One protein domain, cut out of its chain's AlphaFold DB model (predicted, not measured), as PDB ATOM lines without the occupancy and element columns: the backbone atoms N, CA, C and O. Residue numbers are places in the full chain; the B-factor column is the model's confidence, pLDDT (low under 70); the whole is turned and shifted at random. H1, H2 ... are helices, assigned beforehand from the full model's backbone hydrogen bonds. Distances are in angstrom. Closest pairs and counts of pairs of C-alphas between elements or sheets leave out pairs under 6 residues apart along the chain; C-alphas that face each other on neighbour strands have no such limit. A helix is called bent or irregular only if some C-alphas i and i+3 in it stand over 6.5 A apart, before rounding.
ATOM      1  N   VAL A  20     274.780 192.681 268.464       74.19
ATOM      2  CA  VAL A  20     275.700 193.829 268.486       74.19
ATOM      3  C   VAL A  20     277.125 193.400 268.130       74.19
ATOM      4  O   VAL A  20     277.754 194.023 267.276       74.19
ATOM      5  N   GLU A  21     277.614 192.294 268.692       73.12
ATOM      6  CA  GLU A  21     278.926 191.728 268.343       73.12
ATOM      7  C   GLU A  21     278.982 191.282 266.879       73.12
ATOM      8  O   GLU A  21     279.977 191.534 266.196       73.12
ATOM      9  N   LYS A  22     277.893 190.706 266.352       71.56
ATOM     10  CA  LYS A  22     277.765 190.396 264.920       71.56
ATOM     11  C   LYS A  22     277.859 191.664 264.069       71.56
ATOM     12  O   LYS A  22     278.621 191.680 263.104       71.56
ATOM     13  N   LYS A  23     277.156 192.745 264.429       73.25
ATOM     14  CA  LYS A  23     277.198 194.027 263.698       73.25
ATOM     15  C   LYS A  23     278.593 194.665 263.724       73.25
ATOM     16  O   LYS A  23     279.074 195.111 262.686       73.25
ATOM     17  N   ILE A  24     279.278 194.643 264.870       71.62
ATOM     18  CA  ILE A  24     280.665 195.123 265.004       71.62
ATOM     19  C   ILE A  24     281.622 194.270 264.160       71.62
ATOM     20  O   ILE A  24     282.487 194.815 263.474       71.62
ATOM     21  N   LEU A  25     281.460 192.945 264.160       65.56
ATOM     22  CA  LEU A  25     282.266 192.038 263.342       65.56
ATOM     23  C   LEU A  25     282.042 192.275 261.839       65.56
ATOM     24  O   LEU A  25     283.008 192.291 261.077       65.56
ATOM     25  N   HIS A  26     280.797 192.507 261.414       67.88
ATOM     26  CA  HIS A  26     280.468 192.862 260.032       67.88
ATOM     27  C   HIS A  26     281.085 194.203 259.616       67.88
ATOM     28  O   HIS A  26     281.691 194.274 258.551       67.88
ATOM     29  N   LEU A  27     281.018 195.233 260.464       59.75
ATOM     30  CA  LEU A  27     281.635 196.539 260.196       59.75
ATOM     31  C   LEU A  27     283.167 196.458 260.125       59.75
ATOM     32  O   LEU A  27     283.776 197.039 259.229       59.75
ATOM     33  N   LYS A  28     283.803 195.692 261.024       64.38
ATOM     34  CA  LYS A  28     285.253 195.438 260.975       64.38
ATOM     35  C   LYS A  28     285.656 194.708 259.691       64.38
ATOM     36  O   LYS A  28     286.657 195.072 259.081       64.38
ATOM     37  N   LYS A  29     284.866 193.720 259.255       67.25
ATOM     38  CA  LYS A  29     285.083 193.011 257.984       67.25
ATOM     39  C   LYS A  29     284.913 193.932 256.774       67.25
ATOM     40  O   LYS A  29     285.774 193.916 255.903       67.25
ATOM     41  N   ALA A  30     283.866 194.758 256.745       58.66
ATOM     42  CA  ALA A  30     283.622 195.707 255.658       58.66
ATOM     43  C   ALA A  30     284.763 196.731 255.526       58.66
ATOM     44  O   ALA A  30     285.334 196.875 254.450       58.66
ATOM     45  N   LYS A  31     285.194 197.340 256.640       60.84
ATOM     46  CA  LYS A  31     286.316 198.295 256.656       60.84
ATOM     47  C   LYS A  31     287.654 197.648 256.274       60.84
ATOM     48  O   LYS A  31     288.480 198.268 255.612       60.84
ATOM     49  N   SER A  32     287.871 196.391 256.670       68.81
ATOM     50  CA  SER A  32     289.037 195.607 256.241       68.81
ATOM     51  C   SER A  32     289.021 195.321 254.737       68.81
ATOM     52  O   SER A  32     290.079 195.315 254.114       68.81
ATOM     53  N   HIS A  33     287.842 195.087 254.159       69.25
ATOM     54  CA  HIS A  33     287.678 194.800 252.737       69.25
ATOM     55  C   HIS A  33     287.857 196.058 251.871       69.25
ATOM     56  O   HIS A  33     288.605 196.020 250.901       69.25
ATOM     57  N   GLU A  34     287.284 197.198 252.269       66.19
ATOM     58  CA  GLU A  34     287.517 198.491 251.601       66.19
ATOM     59  C   GLU A  34     289.001 198.888 251.606       66.19
ATOM     60  O   GLU A  34     289.531 199.368 250.602       66.19
ATOM     61  N   ASN A  35     289.698 198.641 252.720       78.56
ATOM     62  CA  ASN A  35     291.131 198.905 252.820       78.56
ATOM     63  C   ASN A  35     291.946 197.994 251.881       78.56
ATOM     64  O   ASN A  35     292.901 198.447 251.255       78.56
ATOM     65  N   TYR A  36     291.548 196.727 251.734       80.12
ATOM     66  CA  TYR A  36     292.161 195.799 250.783       80.12
ATOM     67  C   TYR A  36     291.967 196.241 249.327       80.12
ATOM     68  O   TYR A  36     292.954 196.375 248.608       80.12
ATOM     69  N   GLU A  37     290.733 196.526 248.909       81.81
ATOM     70  CA  GLU A  37     290.427 196.954 247.537       81.81
ATOM     71  C   GLU A  37     291.178 198.240 247.159       81.81
ATOM     72  O   GLU A  37     291.675 198.382 246.042       81.81
ATOM     73  N   SER A  38     291.331 199.168 248.108       86.31
ATOM     74  CA  SER A  38     292.153 200.370 247.928       86.31
ATOM     75  C   SER A  38     293.636 200.037 247.715       86.31
ATOM     76  O   SER A  38     294.272 200.570 246.802       86.31
ATOM     77  N   MET A  39     294.195 199.123 248.516       86.88
ATOM     78  CA  MET A  39     295.593 198.697 248.388       86.88
ATOM     79  C   MET A  39     295.860 197.930 247.089       86.88
ATOM     80  O   MET A  39     296.896 198.168 246.472       86.88
ATOM     81  N   VAL A  40     294.934 197.073 246.644       83.19
ATOM     82  CA  VAL A  40     295.029 196.376 245.348       83.19
ATOM     83  C   VAL A  40     294.986 197.377 244.201       83.19
ATOM     84  O   VAL A  40     295.907 197.407 243.400       83.19
ATOM     85  N   LYS A  41     294.022 198.306 244.190       85.50
ATOM     86  CA  LYS A  41     293.975 199.368 243.169       85.50
ATOM     87  C   LYS A  41     295.242 200.219 243.135       85.50
ATOM     88  O   LYS A  41     295.614 200.727 242.079       85.50
ATOM     89  N   LYS A  42     295.876 200.437 244.290       88.50
ATOM     90  CA  LYS A  42     297.153 201.152 244.369       88.50
ATOM     91  C   LYS A  42     298.285 200.321 243.764       88.50
ATOM     92  O   LYS A  42     299.105 200.879 243.047       88.50
ATOM     93  N   LEU A  43     298.310 199.020 244.044       88.00
ATOM     94  CA  LEU A  43     299.274 198.068 243.499       88.00
ATOM     95  C   LEU A  43     299.149 197.961 241.965       88.00
ATOM     96  O   LEU A  43     300.157 198.064 241.276       88.00
ATOM     97  N   ASP A  44     297.927 197.869 241.435       86.50
ATOM     98  CA  ASP A  44     297.642 197.754 239.993       86.50
ATOM     99  C   ASP A  44     298.099 198.981 239.188       86.50
ATOM    100  O   ASP A  44     298.419 198.883 238.008       86.50
ATOM    101  N   LYS A  45     298.125 200.157 239.824       88.44
ATOM    102  CA  LYS A  45     298.533 201.424 239.199       88.44
ATOM    103  C   LYS A  45     300.026 201.719 239.320       88.44
ATOM    104  O   LYS A  45     300.483 202.704 238.744       88.44
ATOM    105  N   MET A  46     300.771 200.952 240.116       91.38
ATOM    106  CA  MET A  46     302.210 201.160 240.254       91.38
ATOM    107  C   MET A  46     302.953 200.504 239.102       91.38
ATOM    108  O   MET A  46     302.779 199.321 238.838       91.38
ATOM    109  N   GLU A  47     303.846 201.263 238.480       92.00
ATOM    110  CA  GLU A  47     304.825 200.725 237.545       92.00
ATOM    111  C   GLU A  47     305.986 200.080 238.311       92.00
ATOM    112  O   GLU A  47     306.459 200.623 239.319       92.00
ATOM    113  N   ALA A  48     306.448 198.922 237.842       91.56
ATOM    114  CA  ALA A  48     307.574 198.210 238.430       91.56
ATOM    115  C   ALA A  48     308.900 198.851 237.993       91.56
ATOM    116  O   ALA A  48     309.453 198.539 236.945       91.56
ATOM    117  N   THR A  49     309.423 199.748 238.825       92.00
ATOM    118  CA  THR A  49     310.720 200.410 238.647       92.00
ATOM    119  C   THR A  49     311.585 200.190 239.882       92.00
ATOM    120  O   THR A  49     311.084 199.840 240.958       92.00
ATOM    121  N   SER A  50     312.893 200.424 239.776       89.69
ATOM    122  CA  SER A  50     313.803 200.318 240.925       89.69
ATOM    123  C   SER A  50     313.370 201.201 242.106       89.69
ATOM    124  O   SER A  50     313.511 200.793 243.257       89.69
ATOM    125  N   GLY A  51     312.780 202.373 241.835       91.94
ATOM    126  CA  GLY A  51     312.288 203.301 242.860       91.94
ATOM    127  C   GLY A  51     310.994 202.854 243.550       91.94
ATOM    128  O   GLY A  51     310.780 203.178 244.719       91.94
ATOM    129  N   SER A  52     310.139 202.079 242.873       94.06
ATOM    130  CA  SER A  52     308.870 201.590 243.433       94.06
ATOM    131  C   SER A  52     308.987 200.230 244.133       94.06
ATOM    132  O   SER A  52     308.073 199.850 244.866       94.06
ATOM    133  N   LYS A  53     310.127 199.537 244.002       94.75
ATOM    134  CA  LYS A  53     310.378 198.183 244.532       94.75
ATOM    135  C   LYS A  53     309.943 197.991 245.986       94.75
ATOM    136  O   LYS A  53     309.179 197.076 246.293       94.75
ATOM    137  N   ASN A  54     310.379 198.876 246.881       95.00
ATOM    138  CA  ASN A  54     310.039 198.788 248.303       95.00
ATOM    139  C   ASN A  54     308.546 199.039 248.554       95.00
ATOM    140  O   ASN A  54     307.938 198.365 249.382       95.00
ATOM    141  N   ALA A  55     307.936 199.985 247.835       94.56
ATOM    142  CA  ALA A  55     306.512 200.281 247.973       94.56
ATOM    143  C   ALA A  55     305.647 199.101 247.505       94.56
ATOM    144  O   ALA A  55     304.689 198.735 248.187       94.56
ATOM    145  N   ILE A  56     306.023 198.474 246.388       95.38
ATOM    146  CA  ILE A  56     305.361 197.286 245.842       95.38
ATOM    147  C   ILE A  56     305.512 196.101 246.798       95.38
ATOM    148  O   ILE A  56     304.504 195.497 247.154       95.38
ATOM    149  N   SER A  57     306.719 195.834 247.311       95.25
ATOM    150  CA  SER A  57     306.965 194.804 248.337       95.25
ATOM    151  C   SER A  57     306.076 194.995 249.578       95.25
ATOM    152  O   SER A  57     305.414 194.060 250.041       95.25
ATOM    153  N   GLN A  58     305.966 196.227 250.093       94.50
ATOM    154  CA  GLN A  58     305.105 196.515 251.246       94.50
ATOM    155  C   GLN A  58     303.616 196.336 250.928       94.50
ATOM    156  O   GLN A  58     302.882 195.771 251.736       94.50
ATOM    157  N   LEU A  59     303.152 196.773 249.757       94.00
ATOM    158  CA  LEU A  59     301.757 196.579 249.358       94.00
ATOM    159  C   LEU A  59     301.429 195.102 249.143       94.00
ATOM    160  O   LEU A  59     300.397 194.636 249.630       94.00
ATOM    161  N   MET A  60     302.322 194.349 248.496       94.56
ATOM    162  CA  MET A  60     302.254 192.893 248.378       94.56
ATOM    163  C   MET A  60     302.130 192.252 249.764       94.56
ATOM    164  O   MET A  60     301.224 191.450 249.988       94.56
ATOM    165  N   LYS A  61     302.961 192.657 250.731       94.44
ATOM    166  CA  LYS A  61     302.881 192.187 252.121       94.44
ATOM    167  C   LYS A  61     301.528 192.498 252.769       94.44
ATOM    168  O   LYS A  61     300.918 191.604 253.351       94.44
ATOM    169  N   CYS A  62     301.039 193.731 252.664       91.56
ATOM    170  CA  CYS A  62     299.774 194.151 253.281       91.56
ATOM    171  C   CYS A  62     298.544 193.462 252.673       91.56
ATOM    172  O   CYS A  62     297.539 193.271 253.355       91.56
ATOM    173  N   THR A  63     298.618 193.075 251.401       92.69
ATOM    174  CA  THR A  63     297.525 192.414 250.669       92.69
ATOM    175  C   THR A  63     297.618 190.886 250.683       92.69
ATOM    176  O   THR A  63     296.718 190.222 250.172       92.69
ATOM    177  N   TYR A  64     298.658 190.319 251.306       93.19
ATOM    178  CA  TYR A  64     298.969 188.886 251.294       93.19
ATOM    179  C   TYR A  64     297.776 187.984 251.631       93.19
ATOM    180  O   TYR A  64     297.402 187.134 250.827       93.19
ATOM    181  N   SER A  65     297.138 188.185 252.787       90.38
ATOM    182  CA  SER A  65     296.079 187.289 253.271       90.38
ATOM    183  C   SER A  65     294.885 187.202 252.319       90.38
ATOM    184  O   SER A  65     294.335 186.125 252.103       90.38
ATOM    185  N   GLU A  66     294.476 188.330 251.745       90.06
ATOM    186  CA  GLU A  66     293.343 188.389 250.818       90.06
ATOM    187  C   GLU A  66     293.739 187.918 249.412       90.06
ATOM    188  O   GLU A  66     292.977 187.181 248.784       90.06
ATOM    189  N   ARG A  67     294.961 188.231 248.953       91.31
ATOM    190  CA  ARG A  67     295.518 187.678 247.711       91.31
ATOM    191  C   ARG A  67     295.568 186.150 247.760       91.31
ATOM    192  O   ARG A  67     295.089 185.510 246.829       91.31
ATOM    193  N   ARG A  68     296.055 185.560 248.858       91.44
ATOM    194  CA  ARG A  68     296.079 184.101 249.054       91.44
ATOM    195  C   ARG A  68     294.688 183.489 249.033       91.44
ATOM    196  O   ARG A  68     294.454 182.551 248.280       91.44
ATOM    197  N   LYS A  69     293.742 184.064 249.786       89.38
ATOM    198  CA  LYS A  69     292.339 183.626 249.742       89.38
ATOM    199  C   LYS A  69     291.798 183.643 248.321       89.38
ATOM    200  O   LYS A  69     291.119 182.699 247.944       89.38
ATOM    201  N   TRP A  70     292.077 184.695 247.554       89.75
ATOM    202  CA  TRP A  70     291.635 184.784 246.169       89.75
ATOM    203  C   TRP A  70     292.294 183.715 245.292       89.75
ATOM    204  O   TRP A  70     291.576 183.040 244.567       89.75
ATOM    205  N   MET A  71     293.612 183.508 245.391       88.94
ATOM    206  CA  MET A  71     294.341 182.491 244.615       88.94
ATOM    207  C   MET A  71     293.797 181.078 244.866       88.94
ATOM    208  O   MET A  71     293.601 180.326 243.912       88.94
ATOM    209  N   ASP A  72     293.475 180.767 246.124       85.56
ATOM    210  CA  ASP A  72     293.018 179.448 246.577       85.56
ATOM    211  C   ASP A  72     291.486 179.243 246.467       85.56
ATOM    212  O   ASP A  72     290.977 178.169 246.805       85.56
ATOM    213  N   GLN A  73     290.722 180.245 246.000       83.56
ATOM    214  CA  GLN A  73     289.270 180.126 245.797       83.56
ATOM    215  C   GLN A  73     288.941 179.044 244.753       83.56
ATOM    216  O   GLN A  73     289.537 179.047 243.682       83.56
ATOM    217  N   PRO A  74     287.970 178.144 245.003       78.19
ATOM    218  CA  PRO A  74     287.503 177.196 243.993       78.19
ATOM    219  C   PRO A  74     286.616 177.863 242.917       78.19
ATOM    220  O   PRO A  74     285.701 178.603 243.283       78.19
ATOM    221  N   PRO A  75     286.781 177.527 241.620       75.19
ATOM    222  CA  PRO A  75     287.861 176.710 241.061       75.19
ATOM    223  C   PRO A  75     289.207 177.442 241.147       75.19
ATOM    224  O   PRO A  75     289.253 178.645 240.904       75.19
ATOM    225  N   ALA A  76     290.273 176.701 241.478       73.69
ATOM    226  CA  ALA A  76     291.610 177.266 241.663       73.69
ATOM    227  C   ALA A  76     292.029 178.109 240.450       73.69
ATOM    228  O   ALA A  76     291.789 177.715 239.305       73.69
ATOM    229  N   ASN A  77     292.639 179.267 240.704       84.00
ATOM    230  CA  ASN A  77     293.105 180.135 239.628       84.00
ATOM    231  C   ASN A  77     294.334 179.524 238.949       84.00
ATOM    232  O   ASN A  77     295.228 179.019 239.623       84.00
ATOM    233  N   THR A  78     294.378 179.597 237.620       84.50
ATOM    234  CA  THR A  78     295.572 179.234 236.849       84.50
ATOM    235  C   THR A  78     296.690 180.236 237.101       84.50
ATOM    236  O   THR A  78     296.432 181.391 237.451       84.50
ATOM    237  N   SER A  79     297.936 179.813 236.899       87.62
ATOM    238  CA  SER A  79     299.090 180.695 237.050       87.62
ATOM    239  C   SER A  79     298.997 181.915 236.133       87.62
ATOM    240  O   SER A  79     299.244 183.018 236.615       87.62
ATOM    241  N   ALA A  80     298.537 181.759 234.882       86.25
ATOM    242  CA  ALA A  80     298.298 182.887 233.979       86.25
ATOM    243  C   ALA A  80     297.341 183.920 234.590       86.25
ATOM    244  O   ALA A  80     297.677 185.093 234.709       86.25
ATOM    245  N   ARG A  81     296.185 183.478 235.099       88.31
ATOM    246  CA  ARG A  81     295.187 184.376 235.699       88.31
ATOM    247  C   ARG A  81     295.708 185.072 236.959       88.31
ATOM    248  O   ARG A  81     295.302 186.191 237.276       88.31
ATOM    249  N   ILE A  82     296.577 184.402 237.713       91.19
ATOM    250  CA  ILE A  82     297.220 185.004 238.882       91.19
ATOM    251  C   ILE A  82     298.204 186.090 238.438       91.19
ATOM    252  O   ILE A  82     298.193 187.165 239.031       91.19
ATOM    253  N   LEU A  83     299.014 185.837 237.408       91.44
ATOM    254  CA  LEU A  83     299.979 186.805 236.883       91.44
ATOM    255  C   LEU A  83     299.303 188.000 236.206       91.44
ATOM    256  O   LEU A  83     299.760 189.120 236.388       91.44
ATOM    257  N   GLU A  84     298.178 187.804 235.522       89.56
ATOM    258  CA  GLU A  84     297.368 188.899 234.969       89.56
ATOM    259  C   GLU A  84     296.816 189.815 236.068       89.56
ATOM    260  O   GLU A  84     296.805 191.037 235.927       89.56
ATOM    261  N   LYS A  85     296.350 189.233 237.181       89.19
ATOM    262  CA  LYS A  85     295.781 190.005 238.293       89.19
ATOM    263  C   LYS A  85     296.845 190.631 239.192       89.19
ATOM    264  O   LYS A  85     296.631 191.705 239.737       89.19
ATOM    265  N   PHE A  86     297.964 189.947 239.395       91.62
ATOM    266  CA  PHE A  86     299.041 190.370 240.285       91.62
ATOM    267  C   PHE A  86     300.354 190.432 239.506       91.62
ATOM    268  O   PHE A  86     301.296 189.686 239.779       91.62
ATOM    269  N   ILE A  87     300.401 191.368 238.555       91.50
ATOM    270  CA  ILE A  87     301.492 191.547 237.582       91.50
ATOM    271  C   ILE A  87     302.884 191.626 238.219       91.50
ATOM    272  O   ILE A  87     303.872 191.181 237.638       91.50
ATOM    273  N   HIS A  88     302.961 192.130 239.451       94.81
ATOM    274  CA  HIS A  88     304.218 192.335 240.168       94.81
ATOM    275  C   HIS A  88     304.924 191.045 240.571       94.81
ATOM    276  O   HIS A  88     306.110 191.086 240.887       94.81
ATOM    277  N   PHE A  89     304.253 189.889 240.525       94.31
ATOM    278  CA  PHE A  89     304.939 188.604 240.678       94.31
ATOM    279  C   PHE A  89     306.032 188.391 239.623       94.31
ATOM    280  O   PHE A  89     307.050 187.776 239.934       94.31
ATOM    281  N   SER A  90     305.847 188.930 238.414       92.19
ATOM    282  CA  SER A  90     306.815 188.837 237.317       92.19
ATOM    283  C   SER A  90     307.905 189.914 237.370       92.19
ATOM    284  O   SER A  90     308.784 189.942 236.515       92.19
ATOM    285  N   SER A  91     307.862 190.822 238.348       91.81
ATOM    286  CA  SER A  91     308.799 191.942 238.454       91.81
ATOM    287  C   SER A  91     310.046 191.602 239.276       91.81
ATOM    288  O   SER A  91     310.050 190.687 240.104       91.81
ATOM    289  N   TYR A  92     311.100 192.409 239.099       93.31
ATOM    290  CA  TYR A  92     312.322 192.395 239.917       93.31
ATOM    291  C   TYR A  92     313.045 191.045 239.946       93.31
ATOM    292  O   TYR A  92     313.422 190.558 241.018       93.31
ATOM    293  N   GLY A  93     313.175 190.402 238.786       90.81
ATOM    294  CA  GLY A  93     313.914 189.150 238.664       90.81
ATOM    295  C   GLY A  93     313.383 188.024 239.554       90.81
ATOM    296  O   GLY A  93     314.184 187.274 240.104       90.81
ATOM    297  N   GLY A  94     312.066 187.965 239.794       91.81
ATOM    298  CA  GLY A  94     311.426 186.955 240.643       91.81
ATOM    299  C   GLY A  94     311.493 187.217 242.153       91.81
ATOM    300  O   GLY A  94     311.053 186.381 242.944       91.81
ATOM    301  N   LEU A  95     311.982 188.382 242.597       94.00
ATOM    302  CA  LEU A  95     312.031 188.717 244.024       94.00
ATOM    303  C   LEU A  95     310.652 188.642 244.697       94.00
ATOM    304  O   LEU A  95     310.546 188.152 245.820       94.00
ATOM    305  N   MET A  96     309.595 189.101 244.021       95.69
ATOM    306  CA  MET A  96     308.243 189.102 244.594       95.69
ATOM    307  C   MET A  96     307.720 187.681 244.846       95.69
ATOM    308  O   MET A  96     307.012 187.460 245.827       95.69
ATOM    309  N   ILE A  97     308.124 186.706 244.024       95.94
ATOM    310  CA  ILE A  97     307.855 185.278 244.253       95.94
ATOM    311  C   ILE A  97     308.598 184.800 245.501       95.94
ATOM    312  O   ILE A  97     307.996 184.163 246.364       95.94
ATOM    313  N   SER A  98     309.879 185.150 245.638       95.31
ATOM    314  CA  SER A  98     310.681 184.782 246.809       95.31
ATOM    315  C   SER A  98     310.122 185.337 248.115       95.31
ATOM    316  O   SER A  98     310.025 184.608 249.104       95.31
ATOM    317  N   GLU A  99     309.701 186.600 248.131       95.81
ATOM    318  CA  GLU A  99     309.069 187.177 249.313       95.81
ATOM    319  C   GLU A  99     307.723 186.513 249.636       95.81
ATOM    320  O   GLU A  99     307.403 186.296 250.804       95.81
ATOM    321  N   GLU A 100     306.916 186.194 248.620       96.50
ATOM    322  CA  GLU A 100     305.635 185.511 248.814       96.50
ATOM    323  C   GLU A 100     305.827 184.100 249.370       96.50
ATOM    324  O   GLU A 100     305.132 183.699 250.305       96.50
ATOM    325  N   PHE A 101     306.814 183.373 248.852       96.12
ATOM    326  CA  PHE A 101     307.198 182.065 249.363       96.12
ATOM    327  C   PHE A 101     307.614 182.130 250.837       96.12
ATOM    328  O   PHE A 101     307.121 181.344 251.642       96.12
ATOM    329  N   GLN A 102     308.439 183.109 251.222       95.81
ATOM    330  CA  GLN A 102     308.851 183.283 252.619       95.81
ATOM    331  C   GLN A 102     307.660 183.578 253.547       95.81
ATOM    332  O   GLN A 102     307.669 183.199 254.716       95.81
ATOM    333  N   ARG A 103     306.610 184.241 253.045       95.00
ATOM    334  CA  ARG A 103     305.366 184.465 253.806       95.00
ATOM    335  C   ARG A 103     304.540 183.186 253.952       95.00
ATOM    336  O   ARG A 103     303.895 183.010 254.986       95.00
ATOM    337  N   LEU A 104     304.552 182.311 252.944       94.31
ATOM    338  CA  LEU A 104     303.895 181.000 252.990       94.31
ATOM    339  C   LEU A 104     304.615 180.038 253.940       94.31
ATOM    340  O   LEU A 104     303.965 179.332 254.711       94.31
ATOM    341  N   TYR A 105     305.947 180.049 253.918       94.69
ATOM    342  CA  TYR A 105     306.799 179.145 254.684       94.69
ATOM    343  C   TYR A 105     307.804 179.942 255.522       94.69
ATOM    344  O   TYR A 105     308.997 179.919 255.244       94.69
TER     345      TYR A 105
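This is residues 20 to 105 of the 313 residues of the protein "uncharacterized protein LOC113205751" of Frankliniella occidentalis (UniProt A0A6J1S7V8). A long straight helix, H1, reaches out as an arm from a small body of helices; its residues 20 to 32 stick out and its far end packs on H2, the kinked helix in the middle of the body. H5 packs on H2 as well, and the short H3 and H4 make a run between H2 and H5 along the chain, with the loop of residues 72 to 78 also sticking out. The printed part has 86 residues with five named helices, H1 to H5 in order, and no named strand: all helix. It is only just compact, close to loose, with a radius of gyration of the C-alphas of 14.4 A, and its outline is elongated, spanning 49 by 31 by 24 A.

H1, residues 20 to 44, begins at C-alpha 20 (275.700, 193.829, 268.486) and is 36.2 A long from first to last C-alpha. H2, residues 53 to 71, is 22.4 A long and begins at C-alpha 53 (310.378, 198.183, 244.532). It has a kink of 68 degrees near residue 65 and is irregular, with C-alphas 62 and 65 7.8 A apart. H3 is residues 79 to 85, 10.0 A, and H4 is residues 87 to 90, 6.0 A. H5, residues 92 to 104, is 19.3 A long and ends at C-alpha 104 (303.895, 181.000, 252.990); it is irregular, with C-alphas 93 and 96 8.2 A apart.

H1 touches H2 with residues 36 to 43 alone; the closest C-alphas are those of Tyr 36 and Thr 63, 6.3 A apart. The two run opposite ways at a steep tilt of 51 degrees. H2 touches H5, closest at the C-alphas of Ser 57 and Met 96, 6.9 A, the same way at a steep tilt of 50 degrees. H3 is close to H2 but not clearly touching, with the C-alphas of Met 71 and Ile 82 closest at 6.9 A. H3 and H4 are also close but not clearly touching, closest at the C-alphas of Leu 83 and Phe 89, 6.5 A. H4 and H5 touch only at the corner, closest at the C-alphas of Phe 89 and Met 96, 5.1 A. H1 and H3 are only just apart, closest at 8.1 A between C-alphas. In H1 and H3 every O i to N i+4 pair is within hydrogen-bond range, in H2 13 of 15 and in H5 7 of 9; H4 is too short for such a pair.

The C-alphas of Val 20 and Gly 93 are the two farthest apart, at 48.7 A. Without residues 20 to 32 and 72 to 78, which stand free, the body spans 29 by 25 by 21 A. The printed part has no cut and no long link. Mean pLDDT of the printed part is 86.3, and residues 25 to 34 are under 70.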